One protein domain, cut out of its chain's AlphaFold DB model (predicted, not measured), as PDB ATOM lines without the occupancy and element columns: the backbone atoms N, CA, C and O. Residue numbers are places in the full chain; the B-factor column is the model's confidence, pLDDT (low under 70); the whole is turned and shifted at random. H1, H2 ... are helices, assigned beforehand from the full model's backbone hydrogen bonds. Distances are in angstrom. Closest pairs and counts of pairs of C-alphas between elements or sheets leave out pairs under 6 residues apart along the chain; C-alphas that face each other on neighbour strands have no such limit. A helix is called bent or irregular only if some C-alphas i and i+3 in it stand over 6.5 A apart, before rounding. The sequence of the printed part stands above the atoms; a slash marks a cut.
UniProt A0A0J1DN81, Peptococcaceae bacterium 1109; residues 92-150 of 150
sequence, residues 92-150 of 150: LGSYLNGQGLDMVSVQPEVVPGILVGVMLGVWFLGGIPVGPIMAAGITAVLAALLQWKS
ATOM      1  N   LEU A  92      16.876  43.949 -63.660       95.25
ATOM      2  CA  LEU A  92      16.889  43.263 -62.369       95.25
ATOM      3  C   LEU A  92      18.023  43.781 -61.483       95.25
ATOM      4  O   LEU A  92      17.783  44.126 -60.331       95.25
ATOM      5  N   GLY A  93      19.237  43.908 -62.019       93.44
ATOM      6  CA  GLY A  93      20.388  44.420 -61.278       93.44
ATOM      7  C   GLY A  93      20.169  45.841 -60.753       93.44
ATOM      8  O   GLY A  93      20.497  46.123 -59.602       93.44
ATOM      9  N   SER A  94      19.562  46.724 -61.551       92.75
ATOM     10  CA  SER A  94      19.225  48.084 -61.114       92.75
ATOM     11  C   SER A  94      18.188  48.086 -59.992       92.75
ATOM     12  O   SER A  94      18.338  48.837 -59.029       92.75
ATOM     13  N   TYR A  95      17.154  47.248 -60.095       94.12
ATOM     14  CA  TYR A  95      16.136  47.123 -59.054       94.12
ATOM     15  C   TYR A  95      16.729  46.594 -57.740       94.12
ATOM     16  O   TYR A  95      16.504  47.173 -56.678       94.12
ATOM     17  N   LEU A  96      17.548  45.539 -57.816       93.94
ATOM     18  CA  LEU A  96      18.216  44.950 -56.656       93.94
ATOM     19  C   LEU A  96      19.189  45.925 -55.993       93.94
ATOM     20  O   LEU A  96      19.209  46.013 -54.770       93.94
ATOM     21  N   ASN A  97      19.964  46.683 -56.772       92.25
ATOM     22  CA  ASN A  97      20.849  47.704 -56.213       92.25
ATOM     23  C   ASN A  97      20.067  48.800 -55.478       92.25
ATOM     24  O   ASN A  97      20.515  49.235 -54.423       92.25
ATOM     25  N   GLY A  98      18.901  49.211 -55.993       92.62
ATOM     26  CA  GLY A  98      18.010  50.143 -55.293       92.62
ATOM     27  C   GLY A  98      17.562  49.595 -53.936       92.62
ATOM     28  O   GLY A  98      17.792  50.229 -52.911       92.62
ATOM     29  N   GLN A  99      17.044  48.364 -53.915       93.75
ATOM     30  CA  GLN A  99      16.640  47.695 -52.672       93.75
ATOM     31  C   GLN A  99      17.808  47.503 -51.692       93.75
ATOM     32  O   GLN A  99      17.647  47.629 -50.481       93.75
ATOM     33  N   GLY A 100      19.004  47.216 -52.210       92.38
ATOM     34  CA  GLY A 100      20.217  47.084 -51.408       92.38
ATOM     35  C   GLY A 100      20.656  48.400 -50.769       92.38
ATOM     36  O   GLY A 100      21.037  48.409 -49.600       92.38
ATOM     37  N   LEU A 101      20.572  49.511 -51.508       91.31
ATOM     38  CA  LEU A 101      20.846  50.850 -50.980       91.31
ATOM     39  C   LEU A 101      19.876  51.221 -49.857       91.31
ATOM     40  O   LEU A 101      20.316  51.696 -48.807       91.31
ATOM     41  N   ASP A 102      18.585  50.961 -50.054       91.88
ATOM     42  CA  ASP A 102      17.562  51.224 -49.044       91.88
ATOM     43  C   ASP A 102      17.793  50.360 -47.794       91.88
ATOM     44  O   ASP A 102      17.796  50.878 -46.676       91.88
ATOM     45  N   MET A 103      18.089  49.066 -47.964       90.56
ATOM     46  CA  MET A 103      18.373  48.163 -46.846       90.56
ATOM     47  C   MET A 103      19.581  48.623 -46.021       90.56
ATOM     48  O   MET A 103      19.492  48.669 -44.796       90.56
ATOM     49  N   VAL A 104      20.693  48.986 -46.667       90.25
ATOM     50  CA  VAL A 104      21.900  49.463 -45.967       90.25
ATOM     51  C   VAL A 104      21.636  50.783 -45.245       90.25
ATOM     52  O   VAL A 104      22.127  50.971 -44.135       90.25
ATOM     53  N   SER A 105      20.827  51.663 -45.839       87.62
ATOM     54  CA  SER A 105      20.468  52.950 -45.235       87.62
ATOM     55  C   SER A 105      19.575  52.785 -43.999       87.62
ATOM     56  O   SER A 105      19.698  53.547 -43.044       87.62
ATOM     57  N   VAL A 106      18.667  51.802 -44.008       89.25
ATOM     58  CA  VAL A 106      17.727  51.547 -42.902       89.25
ATOM     59  C   VAL A 106      18.346  50.662 -41.815       89.25
ATOM     60  O   VAL A 106      18.067  50.856 -40.635       89.25
ATOM     61  N   GLN A 107      19.180  49.689 -42.194       88.69
ATOM     62  CA  GLN A 107      19.792  48.694 -41.305       88.69
ATOM     63  C   GLN A 107      21.304  48.571 -41.580       88.69
ATOM     64  O   GLN A 107      21.765  47.546 -42.086       88.69
ATOM     65  N   PRO A 108      22.124  49.575 -41.216       85.25
ATOM     66  CA  PRO A 108      23.572  49.554 -41.470       85.25
ATOM     67  C   PRO A 108      24.308  48.423 -40.728       85.25
ATOM     68  O   PRO A 108      25.409  48.024 -41.109       85.25
ATOM     69  N   GLU A 109      23.687  47.854 -39.695       86.44
ATOM     70  CA  GLU A 109      24.196  46.738 -38.889       86.44
ATOM     71  C   GLU A 109      24.406  45.447 -39.697       86.44
ATOM     72  O   GLU A 109      25.192  44.588 -39.295       86.44
ATOM     73  N   VAL A 110      23.758  45.311 -40.860       87.25
ATOM     74  CA  VAL A 110      23.920  44.144 -41.742       87.25
ATOM     75  C   VAL A 110      25.208  44.195 -42.574       87.25
ATOM     76  O   VAL A 110      25.678  43.158 -43.046       87.25
ATOM     77  N   VAL A 111      25.820  45.378 -42.732       87.31
ATOM     78  CA  VAL A 111      26.984  45.593 -43.610       87.31
ATOM     79  C   VAL A 111      28.191  44.727 -43.224       87.31
ATOM     80  O   VAL A 111      28.753  44.091 -44.120       87.31
ATOM     81  N   PRO A 112      28.600  44.611 -41.943       83.06
ATOM     82  CA  PRO A 112      29.690  43.711 -41.566       83.06
ATOM     83  C   PRO A 112      29.415  42.250 -41.948       83.06
ATOM     84  O   PRO A 112      30.308  41.575 -42.461       83.06
ATOM     85  N   GLY A 113      28.178  41.772 -41.763       87.12
ATOM     86  CA  GLY A 113      27.773  40.418 -42.154       87.12
ATOM     87  C   GLY A 113      27.855  40.200 -43.666       87.12
ATOM     88  O   GLY A 113      28.390  39.186 -44.116       87.12
ATOM     89  N   ILE A 114      27.415  41.190 -44.449       90.06
ATOM     90  CA  ILE A 114      27.551  41.195 -45.911       90.06
ATOM     91  C   ILE A 114      29.025  41.102 -46.320       90.06
ATOM     92  O   ILE A 114      29.375  40.268 -47.153       90.06
ATOM     93  N   LEU A 115      29.906  41.913 -45.722       86.38
ATOM     94  CA  LEU A 115      31.337  41.904 -46.042       86.38
ATOM     95  C   LEU A 115      31.976  40.543 -45.755       86.38
ATOM     96  O   LEU A 115      32.717  40.033 -46.595       86.38
ATOM     97  N   VAL A 116      31.650  39.930 -44.614       84.88
ATOM     98  CA  VAL A 116      32.108  38.574 -44.282       84.88
ATOM     99  C   VAL A 116      31.616  37.571 -45.326       84.88
ATOM    100  O   VAL A 116      32.420  36.803 -45.853       84.88
ATOM    101  N   GLY A 117      30.331  37.619 -45.688       88.56
ATOM    102  CA  GLY A 117      29.757  36.756 -46.720       88.56
ATOM    103  C   GLY A 117      30.461  36.889 -48.074       88.56
ATOM    104  O   GLY A 117      30.798  35.878 -48.690       88.56
ATOM    105  N   VAL A 118      30.762  38.118 -48.512       87.44
ATOM    106  CA  VAL A 118      31.505  38.368 -49.760       87.44
ATOM    107  C   VAL A 118      32.923  37.796 -49.682       87.44
ATOM    108  O   VAL A 118      33.358  37.147 -50.632       87.44
ATOM    109  N   MET A 119      33.642  37.979 -48.568       83.88
ATOM    110  CA  MET A 119      35.000  37.434 -48.423       83.88
ATOM    111  C   MET A 119      35.008  35.901 -48.418       83.88
ATOM    112  O   MET A 119      35.855  35.292 -49.072       83.88
ATOM    113  N   LEU A 120      34.046  35.272 -47.736       85.75
ATOM    114  CA  LEU A 120      33.882  33.819 -47.763       85.75
ATOM    115  C   LEU A 120      33.561  33.330 -49.179       85.75
ATOM    116  O   LEU A 120      34.172  32.371 -49.643       85.75
ATOM    117  N   GLY A 121      32.669  34.018 -49.896       86.69
ATOM    118  CA  GLY A 121      32.347  33.700 -51.286       86.69
ATOM    119  C   GLY A 121      33.570  33.770 -52.202       86.69
ATOM    120  O   GLY A 121      33.809  32.852 -52.977       86.69
ATOM    121  N   VAL A 122      34.394  34.811 -52.074       83.75
ATOM    122  CA  VAL A 122      35.652  34.936 -52.829       83.75
ATOM    123  C   VAL A 122      36.605  33.782 -52.513       83.75
ATOM    124  O   VAL A 122      37.161  33.180 -53.429       83.75
ATOM    125  N   TRP A 123      36.769  33.443 -51.233       81.81
ATOM    126  CA  TRP A 123      37.723  32.418 -50.809       81.81
ATOM    127  C   TRP A 123      37.301  30.998 -51.207       81.81
ATOM    128  O   TRP A 123      38.134  30.227 -51.680       81.81
ATOM    129  N   PHE A 124      36.017  30.660 -51.059       87.00
ATOM    130  CA  PHE A 124      35.504  29.318 -51.351       87.00
ATOM    131  C   PHE A 124      35.119  29.110 -52.819       87.00
ATOM    132  O   PHE A 124      35.287  28.008 -53.334       87.00
ATOM    133  N   LEU A 125      34.591  30.137 -53.493       88.38
ATOM    134  CA  LEU A 125      34.062  30.020 -54.858       88.38
ATOM    135  C   LEU A 125      35.026  30.568 -55.922       88.38
ATOM    136  O   LEU A 125      34.722  30.483 -57.109       88.38
ATOM    137  N   GLY A 126      36.165  31.150 -55.526       81.88
ATOM    138  CA  GLY A 126      37.134  31.749 -56.453       81.88
ATOM    139  C   GLY A 126      36.611  32.996 -57.177       81.88
ATOM    140  O   GLY A 126      37.107  33.345 -58.245       81.88
ATOM    141  N   GLY A 127      35.573  33.636 -56.630       78.56
ATOM    142  CA  GLY A 127      34.949  34.824 -57.211       78.56
ATOM    143  C   GLY A 127      35.761  36.107 -57.016       78.56
ATOM    144  O   GLY A 127      36.808  36.125 -56.376       78.56
ATOM    145  N   ILE A 128      35.238  37.218 -57.536       77.38
ATOM    146  CA  ILE A 128      35.783  38.569 -57.330       77.38
ATOM    147  C   ILE A 128      34.885  39.287 -56.314       77.38
ATOM    148  O   ILE A 128      33.662  39.136 -56.393       77.38
ATOM    149  N   PRO A 129      35.440  40.057 -55.359       77.06
ATOM    150  CA  PRO A 129      34.634  40.789 -54.393       77.06
ATOM    151  C   PRO A 129      33.682  41.753 -55.104       77.06
ATOM    152  O   PRO A 129      34.101  42.687 -55.788       77.06
ATOM    153  N   VAL A 130      32.387  41.514 -54.915       78.38
ATOM    154  CA  VAL A 130      31.323  42.431 -55.320       78.38
ATOM    155  C   VAL A 130      31.190  43.543 -54.284       78.38
ATOM    156  O   VAL A 130      31.387  43.323 -53.088       78.38
ATOM    157  N   GLY A 131      30.863  44.753 -54.740       81.56
ATOM    158  CA  GLY A 131      30.574  45.862 -53.834       81.56
ATOM    159  C   GLY A 131      29.415  45.527 -52.878       81.56
ATOM    160  O   GLY A 131      28.550  44.714 -53.221       81.56
ATOM    161  N   PRO A 132      29.355  46.166 -51.697       86.44
ATOM    162  CA  PRO A 132      28.385  45.824 -50.656       86.44
ATOM    163  C   PRO A 132      26.928  46.036 -51.090       86.44
ATOM    164  O   PRO A 132      26.051  45.344 -50.592       86.44
ATOM    165  N   ILE A 133      26.669  46.930 -52.050       89.75
ATOM    166  CA  ILE A 133      25.314  47.269 -52.514       89.75
ATOM    167  C   ILE A 133      24.641  46.086 -53.217       89.75
ATOM    168  O   ILE A 133      23.498  45.761 -52.914       89.75
ATOM    169  N   MET A 134      25.351  45.401 -54.119       91.88
ATOM    170  CA  MET A 134      24.779  44.258 -54.837       91.88
ATOM    171  C   MET A 134      24.491  43.102 -53.877       91.88
ATOM    172  O   MET A 134      23.434  42.476 -53.939       91.88
ATOM    173  N   ALA A 135      25.416  42.842 -52.951       92.06
ATOM    174  CA  ALA A 135      25.219  41.830 -51.923       92.06
ATOM    175  C   ALA A 135      24.045  42.196 -50.996       92.06
ATOM    176  O   ALA A 135      23.210  41.336 -50.731       92.06
ATOM    177  N   ALA A 136      23.912  43.470 -50.610       93.50
ATOM    178  CA  ALA A 136      22.755  43.974 -49.873       93.50
ATOM    179  C   ALA A 136      21.444  43.808 -50.651       93.50
ATOM    180  O   ALA A 136      20.441  43.431 -50.061       93.50
ATOM    181  N   GLY A 137      21.443  44.022 -51.969       94.00
ATOM    182  CA  GLY A 137      20.268  43.805 -52.815       94.00
ATOM    183  C   GLY A 137      19.797  42.351 -52.797       94.00
ATOM    184  O   GLY A 137      18.606  42.076 -52.660       94.00
ATOM    185  N   ILE A 138      20.737  41.404 -52.854       93.88
ATOM    186  CA  ILE A 138      20.430  39.976 -52.697       93.88
ATOM    187  C   ILE A 138      19.924  39.691 -51.276       93.88
ATOM    188  O   ILE A 138      18.928  38.987 -51.117       93.88
ATOM    189  N   THR A 139      20.564  40.250 -50.245       93.50
ATOM    190  CA  THR A 139      20.112  40.105 -48.853       93.50
ATOM    191  C   THR A 139      18.690  40.635 -48.665       93.50
ATOM    192  O   THR A 139      17.884  39.955 -48.036       93.50
ATOM    193  N   ALA A 140      18.351  41.781 -49.260       92.44
ATOM    194  CA  ALA A 140      17.020  42.375 -49.199       92.44
ATOM    195  C   ALA A 140      15.961  41.444 -49.806       92.44
ATOM    196  O   ALA A 140      14.912  41.220 -49.204       92.44
ATOM    197  N   VAL A 141      16.258  40.823 -50.952       93.50
ATOM    198  CA  VAL A 141      15.361  39.828 -51.559       93.50
ATOM    199  C   VAL A 141      15.210  38.591 -50.680       93.50
ATOM    200  O   VAL A 141      14.093  38.123 -50.479       93.50
ATOM    201  N   LEU A 142      16.303  38.060 -50.129       92.81
ATOM    202  CA  LEU A 142      16.243  36.891 -49.247       92.81
ATOM    203  C   LEU A 142      15.445  37.188 -47.971       92.81
ATOM    204  O   LEU A 142      14.642  36.358 -47.547       92.81
ATOM    205  N   ALA A 143      15.621  38.377 -47.393       91.12
ATOM    206  CA  ALA A 143      14.852  38.836 -46.243       91.12
ATOM    207  C   ALA A 143      13.358  38.956 -46.581       91.12
ATOM    208  O   ALA A 143      12.523  38.461 -45.826       91.12
ATOM    209  N   ALA A 144      13.021  39.531 -47.738       88.81
ATOM    210  CA  ALA A 144      11.640  39.634 -48.203       88.81
ATOM    211  C   ALA A 144      10.993  38.252 -48.418       88.81
ATOM    212  O   ALA A 144       9.849  38.034 -48.022       88.81
ATOM    213  N   LEU A 145      11.728  37.291 -48.985       90.94
ATOM    214  CA  LEU A 145      11.247  35.917 -49.171       90.94
ATOM    215  C   LEU A 145      11.034  35.179 -47.842       90.94
ATOM    216  O   LEU A 145      10.088  34.401 -47.717       90.94
ATOM    217  N   LEU A 146      11.894  35.415 -46.849       91.56
ATOM    218  CA  LEU A 146      11.730  34.877 -45.498       91.56
ATOM    219  C   LEU A 146      10.486  35.449 -44.810       91.56
ATOM    220  O   LEU A 146       9.726  34.690 -44.214       91.56
ATOM    221  N   GLN A 147      10.258  36.758 -44.933       84.38
ATOM    222  CA  GLN A 147       9.092  37.432 -44.358       84.38
ATOM    223  C   GLN A 147       7.779  37.027 -45.032       84.38
ATOM    224  O   GLN A 147       6.777  36.915 -44.344       84.38
ATOM    225  N   TRP A 148       7.779  36.743 -46.340       69.38
ATOM    226  CA  TRP A 148       6.595  36.230 -47.048       69.38
ATOM    227  C   TRP A 148       6.057  34.940 -46.408       69.38
ATOM    228  O   TRP A 148       4.855  34.687 -46.412       69.38
ATOM    229  N   LYS A 149       6.947  34.089 -45.887       56.28
ATOM    230  CA  LYS A 149       6.589  32.760 -45.375       56.28
ATOM    231  C   LYS A 149       6.106  32.766 -43.915       56.28
ATOM    232  O   LYS A 149       5.701  31.704 -43.439       56.28
ATOM    233  N   SER A 150       6.175  33.900 -43.215       45.16
ATOM    234  CA  SER A 150       5.714  34.060 -41.827       45.16
ATOM    235  C   SER A 150       4.390  34.805 -41.751       45.16
ATOM    236  O   SER A 150       3.723  34.598 -40.714       45.16
TER     237      SER A 150
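AT A GLANCE: This is residues 92 to 150 of the 150 residues of a protein of Peptococcaceae bacterium 1109 (UniProt A0A0J1DN81). Two helices, H1 and H3, cross near their middles as an X, about perpendicular, and the third, H2, turns off from the end of H1 and packs with residues 111 to 118 on the beginning of H3. The far end of H2 leads away from the crossing, residues 126 to 131 bring the chain back to H3, and residues 144 to 150 stick out at the other end of the domain. The printed part has 59 residues with three named helices in the order H1, H2, H3 and no named strand; its class is all helix. It is compact, with a radius of gyration of the C-alphas of 11.6 A, and its C-alphas span 33 by 24 by 23 A.

IN THESE COORDINATES: Find C-alpha 92 at (16.889, 43.263, -62.369); here H1, residues 92 to 106, begins, and it runs 21.2 A from first to last C-alpha. After Gln 107, look at C-alpha 108 at (23.572, 49.554, -41.470), where H2, residues 108 to 125, begins; it measures 25.9 A. H2 is irregular, but only just: C-alphas 109 and 112 are 6.8 A apart. Go on past residues 126 to 131 to H3, residues 132 to 148, which is 24.1 A long and ends at C-alpha 148 at (6.595, 36.230, -47.048).

HOW THE PARTS SIT: Start with H1 and H3, which touch with 30 pairs of C-alphas within 8 A. Their closest C-alphas are those of Gly 100 and Gly 137, 3.6 A apart, and their lines stand about perpendicular at 85 degrees. Next look at H2 and H3, which touch with residues 111 to 118 of H2 and 132 to 136 of H3 alone. Their closest C-alphas are those of Ile 114 and Ala 135, 6.5 A apart, and their lines stand about perpendicular at 75 degrees. H1 and H2 are close but not clearly touching; their closest C-alphas are those of Val 104 and Val 111, 6.8 A apart. These two helices run opposite ways at a steep tilt of 46 degrees. In H1 and H3 every O i to N i+4 pair is within hydrogen-bond range, and in H2 12 of 14 are.

THE WHOLE: The C-alphas of Gly 126 and Ser 150, the two farthest apart, are 34.7 A from each other. The printed part has no cut, and it ends at Ser 150, the chain's last residue. The link from H1 to H2 is tight, one residue, and the link from H2 to H3 is short, six residues. Residues 144 to 150, of which 144 to 148 belong to H3, stand free. The mean pLDDT of the printed part is 86.9; look for values under 70 at residues 148 to 150.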